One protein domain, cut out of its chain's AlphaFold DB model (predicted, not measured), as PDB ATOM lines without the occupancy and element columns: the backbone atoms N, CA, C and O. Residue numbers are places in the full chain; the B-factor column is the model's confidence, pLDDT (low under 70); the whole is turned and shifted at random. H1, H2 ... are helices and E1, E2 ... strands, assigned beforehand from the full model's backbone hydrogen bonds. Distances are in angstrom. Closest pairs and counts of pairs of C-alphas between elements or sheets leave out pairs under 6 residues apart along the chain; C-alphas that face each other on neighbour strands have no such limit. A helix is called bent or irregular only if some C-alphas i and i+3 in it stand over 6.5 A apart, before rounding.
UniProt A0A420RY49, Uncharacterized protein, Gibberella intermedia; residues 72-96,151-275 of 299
ATOM      1  N   LEU A  72     227.269 222.879 247.961       90.69
ATOM      2  CA  LEU A  72     227.613 222.035 246.803       90.69
ATOM      3  C   LEU A  72     227.656 220.542 247.160       90.69
ATOM      4  O   LEU A  72     226.985 219.725 246.531       90.69
ATOM      5  N   PHE A  73     228.421 220.170 248.188       90.25
ATOM      6  CA  PHE A  73     228.579 218.764 248.566       90.25
ATOM      7  C   PHE A  73     227.307 218.154 249.158       90.25
ATOM      8  O   PHE A  73     227.089 216.951 249.018       90.25
ATOM      9  N   THR A  74     226.448 218.966 249.776       88.44
ATOM     10  CA  THR A  74     225.127 218.523 250.233       88.44
ATOM     11  C   THR A  74     224.264 218.126 249.037       88.44
ATOM     12  O   THR A  74     223.648 217.061 249.054       88.44
ATOM     13  N   LEU A  75     224.273 218.923 247.966       89.81
ATOM     14  CA  LEU A  75     223.536 218.607 246.741       89.81
ATOM     15  C   LEU A  75     224.111 217.395 246.008       89.81
ATOM     16  O   LEU A  75     223.344 216.527 245.596       89.81
ATOM     17  N   LEU A  76     225.439 217.285 245.897       91.69
ATOM     18  CA  LEU A  76     226.090 216.138 245.250       91.69
ATOM     19  C   LEU A  76     225.803 214.805 245.958       91.69
ATOM     20  O   LEU A  76     225.839 213.755 245.326       91.69
ATOM     21  N   ARG A  77     225.506 214.839 247.261       91.62
ATOM     22  CA  ARG A  77     225.142 213.660 248.067       91.62
ATOM     23  C   ARG A  77     223.631 213.424 248.150       91.62
ATOM     24  O   ARG A  77     223.206 212.431 248.740       91.62
ATOM     25  N   SER A  78     222.816 214.330 247.612       91.12
ATOM     26  CA  SER A  78     221.361 214.193 247.640       91.12
ATOM     27  C   SER A  78     220.874 213.132 246.642       91.12
ATOM     28  O   SER A  78     221.540 212.881 245.634       91.12
ATOM     29  N   PRO A  79     219.706 212.499 246.871       91.19
ATOM     30  CA  PRO A  79     219.079 211.658 245.862       91.19
ATOM     31  C   PRO A  79     218.909 212.447 244.562       91.19
ATOM     32  O   PRO A  79     218.235 213.478 244.561       91.19
ATOM     33  N   LEU A  80     219.491 211.953 243.462       90.31
ATOM     34  CA  LEU A  80     219.513 212.645 242.163       90.31
ATOM     35  C   LEU A  80     218.161 213.254 241.754       90.31
ATOM     36  O   LEU A  80     218.151 214.401 241.306       90.31
ATOM     37  N   PRO A  81     217.010 212.574 241.945       90.44
ATOM     38  CA  PRO A  81     215.734 213.141 241.514       90.44
ATOM     39  C   PRO A  81     215.239 214.306 242.380       90.44
ATOM     40  O   PRO A  81     214.391 215.080 241.946       90.44
ATOM     41  N   LEU A  82     215.779 214.455 243.592       91.50
ATOM     42  CA  LEU A  82     215.469 215.550 244.510       91.50
ATOM     43  C   LEU A  82     216.448 216.723 244.398       91.50
ATOM     44  O   LEU A  82     216.133 217.807 244.889       91.50
ATOM     45  N   ALA A  83     217.599 216.545 243.741       91.56
ATOM     46  CA  ALA A  83     218.671 217.539 243.703       91.56
ATOM     47  C   ALA A  83     218.193 218.917 243.216       91.56
ATOM     48  O   ALA A  83     218.535 219.929 243.819       91.56
ATOM     49  N   GLY A  84     217.349 218.971 242.178       90.25
ATOM     50  CA  GLY A  84     216.793 220.230 241.666       90.25
ATOM     51  C   GLY A  84     215.859 220.933 242.658       90.25
ATOM     52  O   GLY A  84     215.959 222.143 242.848       90.25
ATOM     53  N   ALA A  85     214.988 220.176 243.333       91.56
ATOM     54  CA  ALA A  85     214.075 220.727 244.333       91.56
ATOM     55  C   ALA A  85     214.836 221.232 245.567       91.56
ATOM     56  O   ALA A  85     214.579 222.342 246.021       91.56
ATOM     57  N   LEU A  86     215.808 220.457 246.059       92.81
ATOM     58  CA  LEU A  86     216.669 220.841 247.183       92.81
ATOM     59  C   LEU A  86     217.532 222.059 246.841       92.81
ATOM     60  O   LEU A  86     217.600 222.999 247.620       92.81
ATOM     61  N   CYS A  87     218.111 222.093 245.639       91.88
ATOM     62  CA  CYS A  87     218.866 223.232 245.118       91.88
ATOM     63  C   CYS A  87     218.053 224.535 245.142       91.88
ATOM     64  O   CYS A  87     218.601 225.590 245.466       91.88
ATOM     65  N   ALA A  88     216.756 224.470 244.820       91.88
ATOM     66  CA  ALA A  88     215.879 225.635 244.805       91.88
ATOM     67  C   ALA A  88     215.581 226.181 246.205       91.88
ATOM     68  O   ALA A  88     215.518 227.398 246.365       91.88
ATOM     69  N   VAL A  89     215.446 225.305 247.204       92.25
ATOM     70  CA  VAL A  89     215.135 225.693 248.591       92.25
ATOM     71  C   VAL A  89     216.352 225.832 249.495       92.25
ATOM     72  O   VAL A  89     216.220 226.223 250.647       92.25
ATOM     73  N   HIS A  90     217.543 225.496 249.019       90.06
ATOM     74  CA  HIS A  90     218.773 225.805 249.729       90.06
ATOM     75  C   HIS A  90     219.261 227.183 249.282       90.06
ATOM     76  O   HIS A  90     219.580 227.351 248.097       90.06
ATOM     77  N   PRO A  91     219.315 228.174 250.185       71.56
ATOM     78  CA  PRO A  91     219.784 229.501 249.830       71.56
ATOM     79  C   PRO A  91     221.283 229.419 249.492       71.56
ATOM     80  O   PRO A  91     222.065 228.963 250.326       71.56
ATOM     81  N   PRO A  92     221.717 229.832 248.286       65.94
ATOM     82  CA  PRO A  92     223.132 229.780 247.910       65.94
ATOM     83  C   PRO A  92     223.987 230.766 248.731       65.94
ATOM     84  O   PRO A  92     225.150 230.476 249.001       65.94
ATOM     85  N   ALA A  93     223.394 231.894 249.144       65.88
ATOM     86  CA  ALA A  93     223.863 232.862 250.141       65.88
ATOM     87  C   ALA A  93     222.693 233.813 250.492       65.88
ATOM     88  O   ALA A  93     221.811 234.003 249.646       65.88
ATOM     89  N   PRO A  94     222.646 234.425 251.691       58.12
ATOM     90  CA  PRO A  94     221.670 235.469 251.986       58.12
ATOM     91  C   PRO A  94     221.932 236.687 251.090       58.12
ATOM     92  O   PRO A  94     222.982 237.323 251.176       58.12
ATOM     93  N   ILE A  95     220.980 237.010 250.213       59.38
ATOM     94  CA  ILE A  95     221.024 238.248 249.433       59.38
ATOM     95  C   ILE A  95     220.626 239.376 250.385       59.38
ATOM     96  O   ILE A  95     219.502 239.398 250.887       59.38
ATOM     97  N   LEU A  96     221.558 240.289 250.672       58.88
ATOM     98  CA  LEU A  96     221.251 241.481 251.461       58.88
ATOM     99  C   LEU A  96     220.180 242.303 250.725       58.88
ATOM    100  O   LEU A  96     220.356 242.558 249.526       58.88
ATOM    101  N   GLU A 151     190.544 231.727 246.673       67.31
ATOM    102  CA  GLU A 151     190.457 233.038 247.342       67.31
ATOM    103  C   GLU A 151     191.138 233.043 248.722       67.31
ATOM    104  O   GLU A 151     191.306 234.116 249.298       67.31
ATOM    105  N   THR A 152     191.504 231.870 249.255       70.00
ATOM    106  CA  THR A 152     192.045 231.711 250.611       70.00
ATOM    107  C   THR A 152     193.250 230.759 250.654       70.00
ATOM    108  O   THR A 152     193.286 229.782 249.898       70.00
ATOM    109  N   PRO A 153     194.189 230.966 251.599       69.62
ATOM    110  CA  PRO A 153     195.385 230.134 251.774       69.62
ATOM    111  C   PRO A 153     195.116 228.731 252.360       69.62
ATOM    112  O   PRO A 153     196.040 227.931 252.516       69.62
ATOM    113  N   GLU A 154     193.859 228.390 252.663       74.44
ATOM    114  CA  GLU A 154     193.437 227.136 253.315       74.44
ATOM    115  C   GLU A 154     193.941 225.871 252.605       74.44
ATOM    116  O   GLU A 154     194.237 224.854 253.242       74.44
ATOM    117  N   TRP A 155     194.103 225.942 251.280       76.62
ATOM    118  CA  TRP A 155     194.587 224.826 250.470       76.62
ATOM    119  C   TRP A 155     195.999 224.367 250.863       76.62
ATOM    120  O   TRP A 155     196.333 223.201 250.649       76.62
ATOM    121  N   TYR A 156     196.823 225.247 251.445       79.56
ATOM    122  CA  TYR A 156     198.164 224.896 251.913       79.56
ATOM    123  C   TYR A 156     198.122 224.102 253.227       79.56
ATOM    124  O   TYR A 156     198.787 223.067 253.351       79.56
ATOM    125  N   HIS A 157     197.299 224.526 254.194       77.19
ATOM    126  CA  HIS A 157     197.195 223.870 255.504       77.19
ATOM    127  C   HIS A 157     196.659 222.437 255.372       77.19
ATOM    128  O   HIS A 157     197.185 221.520 256.006       77.19
ATOM    129  N   GLY A 158     195.694 222.214 254.474       78.62
ATOM    130  CA  GLY A 158     195.188 220.878 254.127       78.62
ATOM    131  C   GLY A 158     196.035 220.103 253.103       78.62
ATOM    132  O   GLY A 158     195.717 218.956 252.795       78.62
ATOM    133  N   GLY A 159     197.093 220.713 252.559       84.12
ATOM    134  CA  GLY A 159     197.888 220.155 251.465       84.12
ATOM    135  C   GLY A 159     198.731 218.941 251.862       84.12
ATOM    136  O   GLY A 159     199.198 218.813 253.000       84.12
ATOM    137  N   THR A 160     198.976 218.054 250.895       91.25
ATOM    138  CA  THR A 160     199.846 216.885 251.071       91.25
ATOM    139  C   THR A 160     201.313 217.292 251.240       91.25
ATOM    140  O   THR A 160     201.707 218.431 250.988       91.25
ATOM    141  N   LEU A 161     202.170 216.335 251.615       91.56
ATOM    142  CA  LEU A 161     203.621 216.551 251.666       91.56
ATOM    143  C   LEU A 161     204.172 217.121 250.347       91.56
ATOM    144  O   LEU A 161     205.023 218.007 250.376       91.56
ATOM    145  N   LEU A 162     203.687 216.624 249.206       91.62
ATOM    146  CA  LEU A 162     204.131 217.065 247.884       91.62
ATOM    147  C   LEU A 162     203.642 218.483 247.575       91.62
ATOM    148  O   LEU A 162     204.434 219.294 247.107       91.62
ATOM    149  N   ASP A 163     202.398 218.813 247.932       91.62
ATOM    150  CA  ASP A 163     201.862 220.170 247.752       91.62
ATOM    151  C   ASP A 163     202.665 221.189 248.569       91.62
ATOM    152  O   ASP A 163     203.068 222.229 248.054       91.62
ATOM    153  N   ARG A 164     202.979 220.859 249.830       92.94
ATOM    154  CA  ARG A 164     203.794 221.723 250.700       92.94
ATOM    155  C   ARG A 164     205.237 221.854 250.215       92.94
ATOM    156  O   ARG A 164     205.839 222.916 250.375       92.94
ATOM    157  N   THR A 165     205.788 220.791 249.627       93.69
ATOM    158  CA  THR A 165     207.129 220.790 249.025       93.69
ATOM    159  C   THR A 165     207.170 221.729 247.821       93.69
ATOM    160  O   THR A 165     207.998 222.633 247.787       93.69
ATOM    161  N   GLU A 166     206.258 221.569 246.860       94.50
ATOM    162  CA  GLU A 166     206.220 222.399 245.649       94.50
ATOM    163  C   GLU A 166     205.886 223.865 245.956       94.50
ATOM    164  O   GLU A 166     206.522 224.766 245.410       94.50
ATOM    165  N   ALA A 167     204.967 224.119 246.895       94.69
ATOM    166  CA  ALA A 167     204.690 225.463 247.399       94.69
ATOM    167  C   ALA A 167     205.944 226.123 247.998       94.69
ATOM    168  O   ALA A 167     206.214 227.290 247.732       94.69
ATOM    169  N   SER A 168     206.739 225.365 248.762       95.25
ATOM    170  CA  SER A 168     207.997 225.851 249.343       95.25
ATOM    171  C   SER A 168     209.072 226.112 248.285       95.25
ATOM    172  O   SER A 168     209.780 227.112 248.377       95.25
ATOM    173  N   VAL A 169     209.169 225.257 247.258       95.56
ATOM    174  CA  VAL A 169     210.056 225.473 246.100       95.56
ATOM    175  C   VAL A 169     209.705 226.788 245.409       95.56
ATOM    176  O   VAL A 169     210.572 227.643 245.255       95.56
ATOM    177  N   PHE A 170     208.434 226.986 245.048       96.50
ATOM    178  CA  PHE A 170     207.986 228.231 244.429       96.50
ATOM    179  C   PHE A 170     208.251 229.448 245.327       96.50
ATOM    180  O   PHE A 170     208.825 230.428 244.862       96.50
ATOM    181  N   ALA A 171     207.880 229.380 246.609       95.44
ATOM    182  CA  ALA A 171     208.048 230.493 247.540       95.44
ATOM    183  C   ALA A 171     209.521 230.905 247.698       95.44
ATOM    184  O   ALA A 171     209.817 232.098 247.709       95.44
ATOM    185  N   SER A 172     210.441 229.936 247.755       94.75
ATOM    186  CA  SER A 172     211.890 230.191 247.834       94.75
ATOM    187  C   SER A 172     212.409 230.883 246.572       94.75
ATOM    188  O   SER A 172     213.145 231.866 246.651       94.75
ATOM    189  N   LEU A 173     211.964 230.437 245.393       95.12
ATOM    190  CA  LEU A 173     212.314 231.064 244.114       95.12
ATOM    191  C   LEU A 173     211.749 232.486 243.993       95.12
ATOM    192  O   LEU A 173     212.454 233.393 243.556       95.12
ATOM    193  N   TYR A 174     210.500 232.690 244.418       95.19
ATOM    194  CA  TYR A 174     209.855 234.001 244.444       95.19
ATOM    195  C   TYR A 174     210.598 234.967 245.366       95.19
ATOM    196  O   TYR A 174     210.992 236.048 244.932       95.19
ATOM    197  N   ARG A 175     210.871 234.561 246.612       92.88
ATOM    198  CA  ARG A 175     211.623 235.378 247.574       92.88
ATOM    199  C   ARG A 175     213.023 235.709 247.083       92.88
ATOM    200  O   ARG A 175     213.459 236.841 247.265       92.88
ATOM    201  N   ARG A 176     213.694 234.774 246.404       91.12
ATOM    202  CA  ARG A 176     214.996 235.034 245.783       91.12
ATOM    203  C   ARG A 176     214.914 236.141 244.737       91.12
ATOM    204  O   ARG A 176     215.716 237.061 244.793       91.12
ATOM    205  N   LEU A 177     213.939 236.091 243.829       92.00
ATOM    206  CA  LEU A 177     213.747 237.149 242.830       92.00
ATOM    207  C   LEU A 177     213.379 238.490 243.474       92.00
ATOM    208  O   LEU A 177     213.913 239.517 243.069       92.00
ATOM    209  N   ARG A 178     212.548 238.489 244.523       90.88
ATOM    210  CA  ARG A 178     212.240 239.707 245.291       90.88
ATOM    211  C   ARG A 178     213.476 240.298 245.975       90.88
ATOM    212  O   ARG A 178     213.607 241.512 246.017       90.88
ATOM    213  N   GLY A 179     214.387 239.458 246.471       88.62
ATOM    214  CA  GLY A 179     215.678 239.889 247.025       88.62
ATOM    215  C   GLY A 179     216.674 240.393 245.972       88.62
ATOM    216  O   GLY A 179     217.606 241.110 246.317       88.62
ATOM    217  N   LEU A 180     216.467 240.042 244.698       88.56
ATOM    218  CA  LEU A 180     217.199 240.563 243.537       88.56
ATOM    219  C   LEU A 180     216.514 241.786 242.911       88.56
ATOM    220  O   LEU A 180     216.785 242.100 241.754       88.56
ATOM    221  N   ASP A 181     215.635 242.453 243.661       86.44
ATOM    222  CA  ASP A 181     215.036 243.738 243.295       86.44
ATOM    223  C   ASP A 181     214.010 243.690 242.145       86.44
ATOM    224  O   ASP A 181     213.512 244.730 241.719       86.44
ATOM    225  N   PHE A 182     213.604 242.495 241.701       88.31
ATOM    226  CA  PHE A 182     212.515 242.341 240.729       88.31
ATOM    227  C   PHE A 182     211.173 242.722 241.338       88.31
ATOM    228  O   PHE A 182     210.864 242.297 242.456       88.31
ATOM    229  N   ASP A 183     210.332 243.439 240.591       88.81
ATOM    230  CA  ASP A 183     208.975 243.761 241.028       88.81
ATOM    231  C   ASP A 183     208.134 242.486 241.265       88.81
ATOM    232  O   ASP A 183     208.456 241.404 240.758       88.81
ATOM    233  N   PRO A 184     207.042 242.567 242.048       92.00
ATOM    234  CA  PRO A 184     206.277 241.381 242.414       92.00
ATOM    235  C   PRO A 184     205.697 240.584 241.245       92.00
ATOM    236  O   PRO A 184     205.564 239.363 241.353       92.00
ATOM    237  N   ALA A 185     205.334 241.244 240.148       92.00
ATOM    238  CA  ALA A 185     204.723 240.603 238.999       92.00
ATOM    239  C   ALA A 185     205.782 239.866 238.162       92.00
ATOM    240  O   ALA A 185     205.603 238.683 237.861       92.00
ATOM    241  N   GLN A 186     206.926 240.503 237.890       91.75
ATOM    242  CA  GLN A 186     208.076 239.841 237.260       91.75
ATOM    243  C   GLN A 186     208.609 238.683 238.114       91.75
ATOM    244  O   GLN A 186     208.856 237.587 237.599       91.75
ATOM    245  N   ALA A 187     208.725 238.881 239.431       93.44
ATOM    246  CA  ALA A 187     209.156 237.839 240.358       93.44
ATOM    247  C   ALA A 187     208.197 236.636 240.358       93.44
ATOM    248  O   ALA A 187     208.654 235.494 240.353       93.44
ATOM    249  N   LEU A 188     206.877 236.862 240.316       95.44
ATOM    250  CA  LEU A 188     205.874 235.793 240.218       95.44
ATOM    251  C   LEU A 188     206.047 234.975 238.930       95.44
ATOM    252  O   LEU A 188     206.121 233.744 238.988       95.44
ATOM    253  N   LEU A 189     206.131 235.646 237.778       93.88
ATOM    254  CA  LEU A 189     206.272 235.000 236.470       93.88
ATOM    255  C   LEU A 189     207.582 234.208 236.374       93.88
ATOM    256  O   LEU A 189     207.574 233.020 236.038       93.88
ATOM    257  N   GLY A 190     208.705 234.837 236.732       93.56
ATOM    258  CA  GLY A 190     210.027 234.210 236.729       93.56
ATOM    259  C   GLY A 190     210.116 233.012 237.677       93.56
ATOM    260  O   GLY A 190     210.574 231.937 237.276       93.56
ATOM    261  N   ALA A 191     209.616 233.149 238.909       95.56
ATOM    262  CA  ALA A 191     209.626 232.066 239.889       95.56
ATOM    263  C   ALA A 191     208.765 230.885 239.441       95.56
ATOM    264  O   ALA A 191     209.181 229.735 239.586       95.56
ATOM    265  N   TYR A 192     207.589 231.141 238.859       96.06
ATOM    266  CA  TYR A 192     206.707 230.072 238.401       96.06
ATOM    267  C   TYR A 192     207.279 229.323 237.189       96.06
ATOM    268  O   TYR A 192     207.193 228.093 237.134       96.06
ATOM    269  N   ARG A 193     207.925 230.025 236.245       94.00
ATOM    270  CA  ARG A 193     208.650 229.387 235.131       94.00
ATOM    271  C   ARG A 193     209.777 228.495 235.636       94.00
ATOM    272  O   ARG A 193     209.879 227.342 235.216       94.00
ATOM    273  N   HIS A 194     210.561 228.989 236.590       94.38
ATOM    274  CA  HIS A 194     211.625 228.210 237.214       94.38
ATOM    275  C   HIS A 194     211.059 226.972 237.931       94.38
ATOM    276  O   HIS A 194     211.500 225.852 237.671       94.38
ATOM    277  N   TYR A 195     210.016 227.138 238.746       95.12
ATOM    278  CA  TYR A 195     209.326 226.034 239.417       95.12
ATOM    279  C   TYR A 195     208.841 224.961 238.424       95.12
ATOM    280  O   TYR A 195     209.130 223.781 238.618       95.12
ATOM    281  N   ARG A 196     208.187 225.342 237.316       92.75
ATOM    282  CA  ARG A 196     207.767 224.389 236.267       92.75
ATOM    283  C   ARG A 196     208.950 223.663 235.626       92.75
ATOM    284  O   ARG A 196     208.831 222.492 235.268       92.75
ATOM    285  N   GLY A 197     210.087 224.346 235.494       89.94
ATOM    286  CA  GLY A 197     211.340 223.766 235.019       89.94
ATOM    287  C   GLY A 197     211.923 222.706 235.960       89.94
ATOM    288  O   GLY A 197     212.598 221.794 235.478       89.94
ATOM    289  N   ILE A 198     211.639 222.788 237.262       89.19
ATOM    290  CA  ILE A 198     212.044 221.804 238.279       89.19
ATOM    291  C   ILE A 198     211.022 220.657 238.348       89.19
ATOM    292  O   ILE A 198     211.386 219.488 238.231       89.19
ATOM    293  N   CYS A 199     209.731 220.971 238.468       85.00
ATOM    294  CA  CYS A 199     208.637 220.012 238.663       85.00
ATOM    295  C   CYS A 199     207.962 219.623 237.330       85.00
ATOM    296  O   CYS A 199     206.771 219.846 237.122       85.00
ATOM    297  N   ARG A 200     208.734 219.046 236.394       72.56
ATOM    298  CA  ARG A 200     208.348 218.934 234.968       72.56
ATOM    299  C   ARG A 200     207.179 218.001 234.636       72.56
ATOM    300  O   ARG A 200     206.511 218.236 233.635       72.56
ATOM    301  N   ARG A 201     206.957 216.912 235.386       73.06
ATOM    302  CA  ARG A 201     205.976 215.879 234.981       73.06
ATOM    303  C   ARG A 201     204.532 216.279 235.263       73.06
ATOM    304  O   ARG A 201     203.689 216.191 234.380       73.06
ATOM    305  N   THR A 202     204.259 216.681 236.498       75.94
ATOM    306  CA  THR A 202     202.912 217.003 236.986       75.94
ATOM    307  C   THR A 202     203.007 218.102 238.040       75.94
ATOM    308  O   THR A 202     202.934 217.786 239.229       75.94
ATOM    309  N   PRO A 203     203.212 219.369 237.635       84.50
ATOM    310  CA  PRO A 203     203.209 220.479 238.580       84.50
ATOM    311  C   PRO A 203     201.864 220.520 239.320       84.50
ATOM    312  O   PRO A 203     200.804 220.577 238.691       84.50
ATOM    313  N   ARG A 204     201.899 220.451 240.653       89.56
ATOM    314  CA  ARG A 204     200.716 220.418 241.532       89.56
ATOM    315  C   ARG A 204     200.277 221.816 241.936       89.56
ATOM    316  O   ARG A 204     199.088 222.071 242.152       89.56
ATOM    317  N   LEU A 205     201.234 222.734 242.026       92.25
ATOM    318  CA  LEU A 205     200.973 224.151 242.223       92.25
ATOM    319  C   LEU A 205     200.573 224.782 240.882       92.25
ATOM    320  O   LEU A 205     201.388 224.854 239.964       92.25
ATOM    321  N   SER A 206     199.317 225.221 240.775       92.81
ATOM    322  CA  SER A 206     198.831 226.008 239.638       92.81
ATOM    323  C   SER A 206     199.288 227.463 239.730       92.81
ATOM    324  O   SER A 206     199.641 227.940 240.811       92.81
ATOM    325  N   PHE A 207     199.213 228.200 238.619       93.75
ATOM    326  CA  PHE A 207     199.601 229.610 238.595       93.75
ATOM    327  C   PHE A 207     198.756 230.452 239.551       93.75
ATOM    328  O   PHE A 207     199.300 231.254 240.296       93.75
ATOM    329  N   ASP A 208     197.437 230.233 239.606       92.88
ATOM    330  CA  ASP A 208     196.577 230.978 240.535       92.88
ATOM    331  C   ASP A 208     196.913 230.691 242.007       92.88
ATOM    332  O   ASP A 208     196.817 231.591 242.834       92.88
ATOM    333  N   ARG A 209     197.335 229.462 242.347       93.00
ATOM    334  CA  ARG A 209     197.815 229.144 243.703       93.00
ATOM    335  C   ARG A 209     199.171 229.784 243.984       93.00
ATOM    336  O   ARG A 209     199.397 230.251 245.090       93.00
ATOM    337  N   ALA A 210     200.065 229.828 242.998       94.75
ATOM    338  CA  ALA A 210     201.341 230.529 243.112       94.75
ATOM    339  C   ALA A 210     201.145 232.047 243.299       94.75
ATOM    340  O   ALA A 210     201.787 232.655 244.153       94.75
ATOM    341  N   PHE A 211     200.202 232.642 242.562       93.81
ATOM    342  CA  PHE A 211     199.762 234.023 242.746       93.81
ATOM    343  C   PHE A 211     199.214 234.255 244.159       93.81
ATOM    344  O   PHE A 211     199.615 235.215 244.810       93.81
ATOM    345  N   ASP A 212     198.349 233.365 244.652       91.62
ATOM    346  CA  ASP A 212     197.795 233.431 246.008       91.62
ATOM    347  C   ASP A 212     198.890 233.354 247.092       91.62
ATOM    348  O   ASP A 212     198.898 234.152 248.029       91.62
ATOM    349  N   LEU A 213     199.897 232.484 246.917       92.81
ATOM    350  CA  LEU A 213     201.074 232.455 247.794       92.81
ATOM    351  C   LEU A 213     201.841 233.777 247.769       92.81
ATOM    352  O   LEU A 213     202.129 234.322 248.826       92.81
ATOM    353  N   ALA A 214     202.183 234.290 246.584       93.25
ATOM    354  CA  ALA A 214     202.931 235.540 246.443       93.25
ATOM    355  C   ALA A 214     202.165 236.725 247.058       93.25
ATOM    356  O   ALA A 214     202.734 237.519 247.808       93.25
ATOM    357  N   ARG A 215     200.849 236.775 246.827       91.19
ATOM    358  CA  ARG A 215     199.924 237.737 247.428       91.19
ATOM    359  C   ARG A 215     200.013 237.737 248.957       91.19
ATOM    360  O   ARG A 215     200.173 238.798 249.554       91.19
ATOM    361  N   HIS A 216     199.933 236.562 249.580       90.81
ATOM    362  CA  HIS A 216     199.957 236.404 251.038       90.81
ATOM    363  C   HIS A 216     201.360 236.389 251.658       90.81
ATOM    364  O   HIS A 216     201.478 236.505 252.877       90.81
ATOM    365  N   LEU A 217     202.413 236.258 250.853       90.88
ATOM    366  CA  LEU A 217     203.802 236.437 251.273       90.88
ATOM    367  C   LEU A 217     204.154 237.925 251.396       90.88
ATOM    368  O   LEU A 217     204.782 238.321 252.375       90.88
ATOM    369  N   ASP A 218     203.762 238.742 250.418       90.12
ATOM    370  CA  ASP A 218     204.171 240.152 250.346       90.12
ATOM    371  C   ASP A 218     203.096 241.131 250.846       90.12
ATOM    372  O   ASP A 218     203.384 242.312 251.016       90.12
ATOM    373  N   GLY A 219     201.862 240.677 251.089       88.88
ATOM    374  CA  GLY A 219     200.770 241.569 251.501       88.88
ATOM    375  C   GLY A 219     200.312 242.511 250.377       88.88
ATOM    376  O   GLY A 219     199.790 243.592 250.633       88.88
ATOM    377  N   ILE A 220     200.530 242.118 249.121       90.19
ATOM    378  CA  ILE A 220     200.261 242.914 247.911       90.19
ATOM    379  C   ILE A 220     198.932 242.515 247.260       90.19
ATOM    380  O   ILE A 220     198.221 241.652 247.766       90.19
ATOM    381  N   TRP A 221     198.569 243.134 246.129       89.81
ATOM    382  CA  TRP A 221     197.383 242.754 245.339       89.81
ATOM    383  C   TRP A 221     196.095 242.656 246.181       89.81
ATOM    384  O   TRP A 221     195.303 241.719 246.053       89.81
ATOM    385  N   ASN A 222     195.895 243.634 247.072       84.69
ATOM    386  CA  ASN A 222     194.776 243.717 248.015       84.69
ATOM    387  C   ASN A 222     194.697 242.543 249.008       84.69
ATOM    388  O   ASN A 222     193.600 242.154 249.421       84.69
ATOM    389  N   ALA A 223     195.813 241.897 249.348       84.00
ATOM    390  CA  ALA A 223     195.859 241.005 250.503       84.00
ATOM    391  C   ALA A 223     195.514 241.797 251.770       84.00
ATOM    392  O   ALA A 223     196.030 242.893 251.974       84.00
ATOM    393  N   LYS A 224     194.633 241.253 252.613       78.69
ATOM    394  CA  LYS A 224     194.311 241.884 253.900       78.69
ATOM    395  C   LYS A 224     195.450 241.712 254.904       78.69
ATOM    396  O   LYS A 224     195.693 242.608 255.701       78.69
ATOM    397  N   GLU A 225     196.127 240.564 254.852       80.81
ATOM    398  CA  GLU A 225     197.138 240.145 255.822       80.81
ATOM    399  C   GLU A 225     198.226 239.296 255.146       80.81
ATOM    400  O   GLU A 225     197.969 238.586 254.161       80.81
ATOM    401  N   VAL A 226     199.439 239.360 255.702       86.75
ATOM    402  CA  VAL A 226     200.545 238.450 255.378       86.75
ATOM    403  C   VAL A 226     200.335 237.164 256.170       86.75
ATOM    404  O   VAL A 226     200.435 237.165 257.394       86.75
ATOM    405  N   CYS A 227     200.036 236.066 255.478       87.31
ATOM    406  CA  CYS A 227     199.709 234.786 256.118       87.31
ATOM    407  C   CYS A 227     200.881 233.799 256.108       87.31
ATOM    408  O   CYS A 227     200.840 232.795 256.818       87.31
ATOM    409  N   PHE A 228     201.927 234.072 255.323       89.75
ATOM    410  CA  PHE A 228     203.045 233.157 255.140       89.75
ATOM    411  C   PHE A 228     204.404 233.816 255.344       89.75
ATOM    412  O   PHE A 228     204.613 234.989 255.044       89.75
ATOM    413  N   SER A 229     205.365 233.004 255.770       89.81
ATOM    414  CA  SER A 229     206.784 233.340 255.807       89.81
ATOM    415  C   SER A 229     207.626 232.160 255.315       89.81
ATOM    416  O   SER A 229     207.151 231.022 255.272       89.81
ATOM    417  N   LEU A 230     208.867 232.427 254.901       90.19
ATOM    418  CA  LEU A 230     209.860 231.371 254.707       90.19
ATOM    419  C   LEU A 230     210.686 231.228 255.978       90.19
ATOM    420  O   LEU A 230     211.160 232.218 256.530       90.19
ATOM    421  N   VAL A 231     210.889 229.983 256.396       89.62
ATOM    422  CA  VAL A 231     211.764 229.634 257.514       89.62
ATOM    423  C   VAL A 231     212.822 228.635 257.056       89.62
ATOM    424  O   VAL A 231     212.538 227.694 256.308       89.62
ATOM    425  N   THR A 232     214.056 228.819 257.514       90.06
ATOM    426  CA  THR A 232     215.163 227.900 257.228       90.06
ATOM    427  C   THR A 232     215.160 226.760 258.238       90.06
ATOM    428  O   THR A 232     215.191 226.977 259.448       90.06
ATOM    429  N   CYS A 233     215.121 225.519 257.756       89.88
ATOM    430  CA  CYS A 233     215.177 224.354 258.626       89.88
ATOM    431  C   CYS A 233     216.575 224.189 259.239       89.88
ATOM    432  O   CYS A 233     217.546 224.010 258.511       89.88
ATOM    433  N   ALA A 234     216.668 224.128 260.570       87.25
ATOM    434  CA  ALA A 234     217.934 223.904 261.276       87.25
ATOM    435  C   ALA A 234     218.576 222.521 261.018       87.25
ATOM    436  O   ALA A 234     219.755 222.336 261.295       87.25
ATOM    437  N   VAL A 235     217.813 221.543 260.506       88.81
ATOM    438  CA  VAL A 235     218.303 220.172 260.262       88.81
ATOM    439  C   VAL A 235     218.877 220.016 258.856       88.81
ATOM    440  O   VAL A 235     219.998 219.546 258.702       88.81
ATOM    441  N   CYS A 236     218.109 220.370 257.820       89.06
ATOM    442  CA  CYS A 236     218.525 220.172 256.428       89.06
ATOM    443  C   CYS A 236     218.972 221.455 255.717       89.06
ATOM    444  O   CYS A 236     219.423 221.374 254.580       89.06
ATOM    445  N   GLY A 237     218.823 222.627 256.342       88.56
ATOM    446  CA  GLY A 237     219.148 223.923 255.738       88.56
ATOM    447  C   GLY A 237     218.142 224.415 254.693       88.56
ATOM    448  O   GLY A 237     218.302 225.512 254.169       88.56
ATOM    449  N   SER A 238     217.095 223.641 254.386       91.94
ATOM    450  CA  SER A 238     216.095 224.026 253.387       91.94
ATOM    451  C   SER A 238     215.135 225.098 253.906       91.94
ATOM    452  O   SER A 238     214.556 224.963 254.989       91.94
ATOM    453  N   GLU A 239     214.910 226.125 253.094       92.81
ATOM    454  CA  GLU A 239     213.815 227.076 253.236       92.81
ATOM    455  C   GLU A 239     212.483 226.382 252.952       92.81
ATOM    456  O   GLU A 239     212.328 225.625 251.994       92.81
ATOM    457  N   HIS A 240     211.497 226.609 253.809       92.50
ATOM    458  CA  HIS A 240     210.153 226.107 253.581       92.50
ATOM    459  C   HIS A 240     209.100 227.112 254.005       92.50
ATOM    460  O   HIS A 240     209.325 227.937 254.890       92.50
ATOM    461  N   LEU A 241     207.951 227.030 253.335       92.19
ATOM    462  CA  LEU A 241     206.801 227.860 253.648       92.19
ATOM    463  C   LEU A 241     206.256 227.470 255.025       92.19
ATOM    464  O   LEU A 241     206.121 226.283 255.327       92.19
ATOM    465  N   ALA A 242     205.937 228.468 255.838       89.38
ATOM    466  CA  ALA A 242     205.286 228.321 257.128       89.38
ATOM    467  C   ALA A 242     204.272 229.452 257.334       89.38
ATOM    468  O   ALA A 242     204.297 230.464 256.630       89.38
ATOM    469  N   GLU A 243     203.385 229.279 258.310       86.75
ATOM    470  CA  GLU A 243     202.490 230.341 258.770       86.75
ATOM    471  C   GLU A 243     203.283 231.571 259.230       86.75
ATOM    472  O   GLU A 243     204.391 231.460 259.765       86.75
ATOM    473  N   ALA A 244     202.733 232.763 258.996       82.69
ATOM    474  CA  ALA A 244     203.329 234.002 259.477       82.69
ATOM    475  C   ALA A 244     203.472 233.963 261.008       82.69
ATOM    476  O   ALA A 244     202.542 233.608 261.726       82.69
ATOM    477  N   GLY A 245     204.664 234.301 261.507       73.69
ATOM    478  CA  GLY A 245     204.971 234.252 262.939       73.69
ATOM    479  C   GLY A 245     205.298 232.858 263.488       73.69
ATOM    480  O   GLY A 245     205.598 232.739 264.676       73.69
ATOM    481  N   ALA A 246     205.303 231.806 262.660       71.44
ATOM    482  CA  ALA A 246     205.786 230.498 263.084       71.44
ATOM    483  C   ALA A 246     207.273 230.573 263.476       71.44
ATOM    484  O   ALA A 246     208.111 231.081 262.728       71.44
ATOM    485  N   ALA A 247     207.620 230.035 264.646       64.62
ATOM    486  CA  ALA A 247     209.012 229.958 265.065       64.62
ATOM    487  C   ALA A 247     209.810 229.061 264.103       64.62
ATOM    488  O   ALA A 247     209.381 227.951 263.774       64.62
ATOM    489  N   ALA A 248     211.026 229.489 263.741       57.38
ATOM    490  CA  ALA A 248     211.969 228.716 262.918       57.38
ATOM    491  C   ALA A 248     212.259 227.300 263.474       57.38
ATOM    492  O   ALA A 248     212.720 226.417 262.753       57.38
ATOM    493  N   HIS A 249     211.940 227.074 264.753       52.75
ATOM    494  CA  HIS A 249     212.143 225.838 265.501       52.75
ATOM    495  C   HIS A 249     210.894 224.955 265.633       52.75
ATOM    496  O   HIS A 249     210.828 224.155 266.564       52.75
ATOM    497  N   ALA A 250     209.921 225.020 264.717       55.12
ATOM    498  CA  ALA A 250     208.902 223.968 264.606       55.12
ATOM    499  C   ALA A 250     209.542 222.650 264.101       55.12
ATOM    500  O   ALA A 250     209.312 222.182 262.979       55.12
ATOM    501  N   ALA A 251     210.422 222.079 264.928       50.66
ATOM    502  CA  ALA A 251     211.153 220.853 264.704       50.66
ATOM    503  C   ALA A 251     210.142 219.743 264.402       50.66
ATOM    504  O   ALA A 251     209.296 219.407 265.223       50.66
ATOM    505  N   GLY A 252     210.186 219.222 263.176       63.91
ATOM    506  CA  GLY A 252     209.280 218.168 262.722       63.91
ATOM    507  C   GLY A 252     208.229 218.588 261.695       63.91
ATOM    508  O   GLY A 252     207.518 217.713 261.207       63.91
ATOM    509  N   ASN A 253     208.149 219.860 261.286       83.25
ATOM    510  CA  ASN A 253     207.235 220.283 260.212       83.25
ATOM    511  C   ASN A 253     207.882 220.551 258.852       83.25
ATOM    512  O   ASN A 253     207.150 220.674 257.871       83.25
ATOM    513  N   CYS A 254     209.216 220.506 258.753       90.94
ATOM    514  CA  CYS A 254     209.906 220.686 257.479       90.94
ATOM    515  C   CYS A 254     209.457 219.632 256.439       90.94
ATOM    516  O   CYS A 254     209.658 218.426 256.660       90.94
ATOM    517  N   PRO A 255     208.879 220.050 255.294       93.19
ATOM    518  CA  PRO A 255     208.474 219.126 254.243       93.19
ATOM    519  C   PRO A 255     209.684 218.422 253.619       93.19
ATOM    520  O   PRO A 255     209.589 217.245 253.297       93.19
ATOM    521  N   PHE A 256     210.849 219.068 253.538       93.94
ATOM    522  CA  PHE A 256     212.044 218.485 252.920       93.94
ATOM    523  C   PHE A 256     212.676 217.372 253.760       93.94
ATOM    524  O   PHE A 256     212.998 216.320 253.214       93.94
ATOM    525  N   CYS A 257     212.761 217.516 255.088       93.31
ATOM    526  CA  CYS A 257     213.185 216.407 255.954       93.31
ATOM    527  C   CYS A 257     212.255 215.193 255.803       93.31
ATOM    528  O   CYS A 257     212.718 214.063 255.643       93.31
ATOM    529  N   LYS A 258     210.932 215.420 255.800       93.62
ATOM    530  CA  LYS A 258     209.935 214.354 255.599       93.62
ATOM    531  C   LYS A 258     210.053 213.725 254.212       93.62
ATOM    532  O   LYS A 258     209.941 212.507 254.088       93.62
ATOM    533  N   LEU A 259     210.285 214.543 253.187       93.75
ATOM    534  CA  LEU A 259     210.469 214.108 251.809       93.75
ATOM    535  C   LEU A 259     211.691 213.201 251.683       93.75
ATOM    536  O   LEU A 259     211.560 212.097 251.170       93.75
ATOM    537  N   MET A 260     212.838 213.618 252.220       92.31
ATOM    538  CA  MET A 260     214.087 212.852 252.188       92.31
ATOM    539  C   MET A 260     213.954 211.486 252.866       92.31
ATOM    540  O   MET A 260     214.424 210.483 252.334       92.31
ATOM    541  N   VAL A 261     213.259 211.423 254.006       93.00
ATOM    542  CA  VAL A 261     213.008 210.159 254.720       93.00
ATOM    543  C   VAL A 261     212.041 209.248 253.951       93.00
ATOM    544  O   VAL A 261     212.211 208.029 253.953       93.00
ATOM    545  N   ARG A 262     211.014 209.812 253.299       93.56
ATOM    546  CA  ARG A 262     209.993 209.033 252.574       93.56
ATOM    547  C   ARG A 262     210.415 208.610 251.172       93.56
ATOM    548  O   ARG A 262     209.993 207.546 250.731       93.56
ATOM    549  N   PHE A 263     211.238 209.401 250.490       92.69
ATOM    550  CA  PHE A 263     211.640 209.180 249.101       92.69
ATOM    551  C   PHE A 263     212.114 207.746 248.791       92.69
ATOM    552  O   PHE A 263     211.612 207.168 247.829       92.69
ATOM    553  N   PRO A 264     213.002 207.104 249.580       92.00
ATOM    554  CA  PRO A 264     213.437 205.739 249.273       92.00
ATOM    555  C   PRO A 264     212.356 204.667 249.502       92.00
ATOM    556  O   PRO A 264     212.525 203.542 249.047       92.00
ATOM    557  N   ARG A 265     211.263 204.985 250.210       94.00
ATOM    558  CA  ARG A 265     210.249 204.013 250.659       94.00
ATOM    559  C   ARG A 265     208.896 204.150 249.957       94.00
ATOM    560  O   ARG A 265     208.098 203.222 250.028       94.00
ATOM    561  N   ASP A 266     208.617 205.289 249.324       92.81
ATOM    562  CA  ASP A 266     207.305 205.602 248.748       92.81
ATOM    563  C   ASP A 266     207.382 205.781 247.216       92.81
ATOM    564  O   ASP A 266     207.834 206.828 246.736       92.81
ATOM    565  N   PRO A 267     206.888 204.803 246.429       89.88
ATOM    566  CA  PRO A 267     206.860 204.892 244.971       89.88
ATOM    567  C   PRO A 267     206.092 206.107 244.437       89.88
ATOM    568  O   PRO A 267     206.454 206.649 243.396       89.88
ATOM    569  N   ARG A 268     205.056 206.595 245.135       87.94
ATOM    570  CA  ARG A 268     204.281 207.768 244.682       87.94
ATOM    571  C   ARG A 268     205.109 209.048 244.759       87.94
ATOM    572  O   ARG A 268     204.992 209.923 243.897       87.94
ATOM    573  N   VAL A 269     205.958 209.148 245.782       89.00
ATOM    574  CA  VAL A 269     206.914 210.251 245.924       89.00
ATOM    575  C   VAL A 269     207.969 210.162 244.819       89.00
ATOM    576  O   VAL A 269     208.212 211.159 244.145       89.00
ATOM    577  N   GLN A 270     208.520 208.974 244.553       89.50
ATOM    578  CA  GLN A 270     209.487 208.763 243.465       89.50
ATOM    579  C   GLN A 270     208.905 209.101 242.088       89.50
ATOM    580  O   GLN A 270     209.548 209.764 241.282       89.50
ATOM    581  N   MET A 271     207.654 208.721 241.821       86.69
ATOM    582  CA  MET A 271     206.977 209.056 240.563       86.69
ATOM    583  C   MET A 271     206.815 210.566 240.350       86.69
ATOM    584  O   MET A 271     206.798 211.019 239.203       86.69
ATOM    585  N   SER A 272     206.712 211.337 241.438       85.38
ATOM    586  CA  SER A 272     206.594 212.800 241.390       85.38
ATOM    587  C   SER A 272     207.938 213.493 241.119       85.38
ATOM    588  O   SER A 272     207.951 214.603 240.595       85.38
ATOM    589  N   PHE A 273     209.060 212.820 241.398       85.31
ATOM    590  CA  PHE A 273     210.420 213.294 241.130       85.31
ATOM    591  C   PHE A 273     211.190 212.232 240.331       85.31
ATOM    592  O   PHE A 273     211.924 211.437 240.916       85.31
ATOM    593  N   PRO A 274     211.005 212.149 239.004       82.56
ATOM    594  CA  PRO A 274     211.698 211.159 238.192       82.56
ATOM    595  C   PRO A 274     213.129 211.581 237.858       82.56
ATOM    596  O   PRO A 274     213.396 212.752 237.588       82.56
ATOM    597  N   THR A 275     214.038 210.611 237.770       81.38
ATOM    598  CA  THR A 275     215.355 210.840 237.169       81.38
ATOM    599  C   THR A 275     215.184 211.068 235.663       81.38
ATOM    600  O   THR A 275     214.610 210.202 234.993       81.38
TER     601      THR A 275
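What this domain is: This is residues 72 to 96 and 151 to 275 of the 299 residues of an uncharacterized protein of Gibberella intermedia (UniProt A0A420RY49). One long helix, H4, runs through the core, with H5 on one side of it and the two-stranded hairpin E1 and E2 on the opposite side. H6 and H2 pack on H4's two remaining sides, H7 packs where H4 begins, and H1 and H8 lie farthest out. The printed part has 150 residues with eight named helices and two named strands, in the order H1 H2 H3 H4 H5 H6 E1 E2 H7 H8; the sheet is antiparallel and the class is mostly helix. The whole is compact, with a radius of gyration of the C-alphas of 14.6 A and spans of 42 by 32 by 29 A.

Where its parts are: Find C-alpha 72 at (227.613, 222.035, 246.803), where H1, residues 72 to 76, begins. H2, residues 80 to 89, is irregular: C-alphas 81 and 84 are 7.2 A apart. Beyond the cut come H3, residues 154 to 157, and H4, residues 161 to 179, which starts at C-alpha 161 (203.621, 216.551, 251.666) and runs 26.7 A. Next are H5, residues 184 to 198, 20.8 A, and H6, residues 207 to 218, 16.4 A. E1 is residues 228 to 232, 13.4 A, and E2 residues 239 to 243, 13.0 A. H7 is residues 255 to 262, and H8, residues 267 to 272, ends at C-alpha 272 (206.594, 212.800, 241.390).

How they stand to each other: Start at the hub, H4, which touches five helices. It touches H5 at a steep tilt of 46 degrees, opposite ways, closest at C-alphas 174 and 191, 5.0 A. Its residues 168 to 173 touch H2, closest at C-alphas 89 and 172, 5.6 A. Its residues 167 to 174 touch H6, closest at C-alphas 170 and 210, 7.2 A. Its residues 161 to 165 touch H7, closest at C-alphas 165 and 255, 5.6 A. H3 only just touches it, with 3 pairs of C-alphas within 8 A, closest at 156 and 164, 6.6 A. The closest C-alphas of H4 and E2 are 168 and 240, 4.8 A. In the hairpin E1 and E2, look for N 229 and O 242, 2.9 A, and N 231 and O 240, 3.0 A, within hydrogen-bond range. H1 touches H2, closest at C-alphas 75 and 83, 5.8 A. H8 is close to but not clearly touching H7, closest at C-alphas 262 and 269, 7.4 A. Every O i to N i+4 pair is within hydrogen-bond range in H1, H4, H5, H6, H7 and H8; H2 has 4 of 6, and H3 is too short for such a pair.

The domain as a whole: The C-alphas farthest apart are those of Arg 77 and Asn 222, 42.7 A. Residues 97 to 150 are not printed, and C-alphas 96 and 151 are 32.2 A apart across the cut. The link E2 to H7 is long. Look for pLDDT under 70 at residues 92 to 96, 151, 153 and 247 to 252.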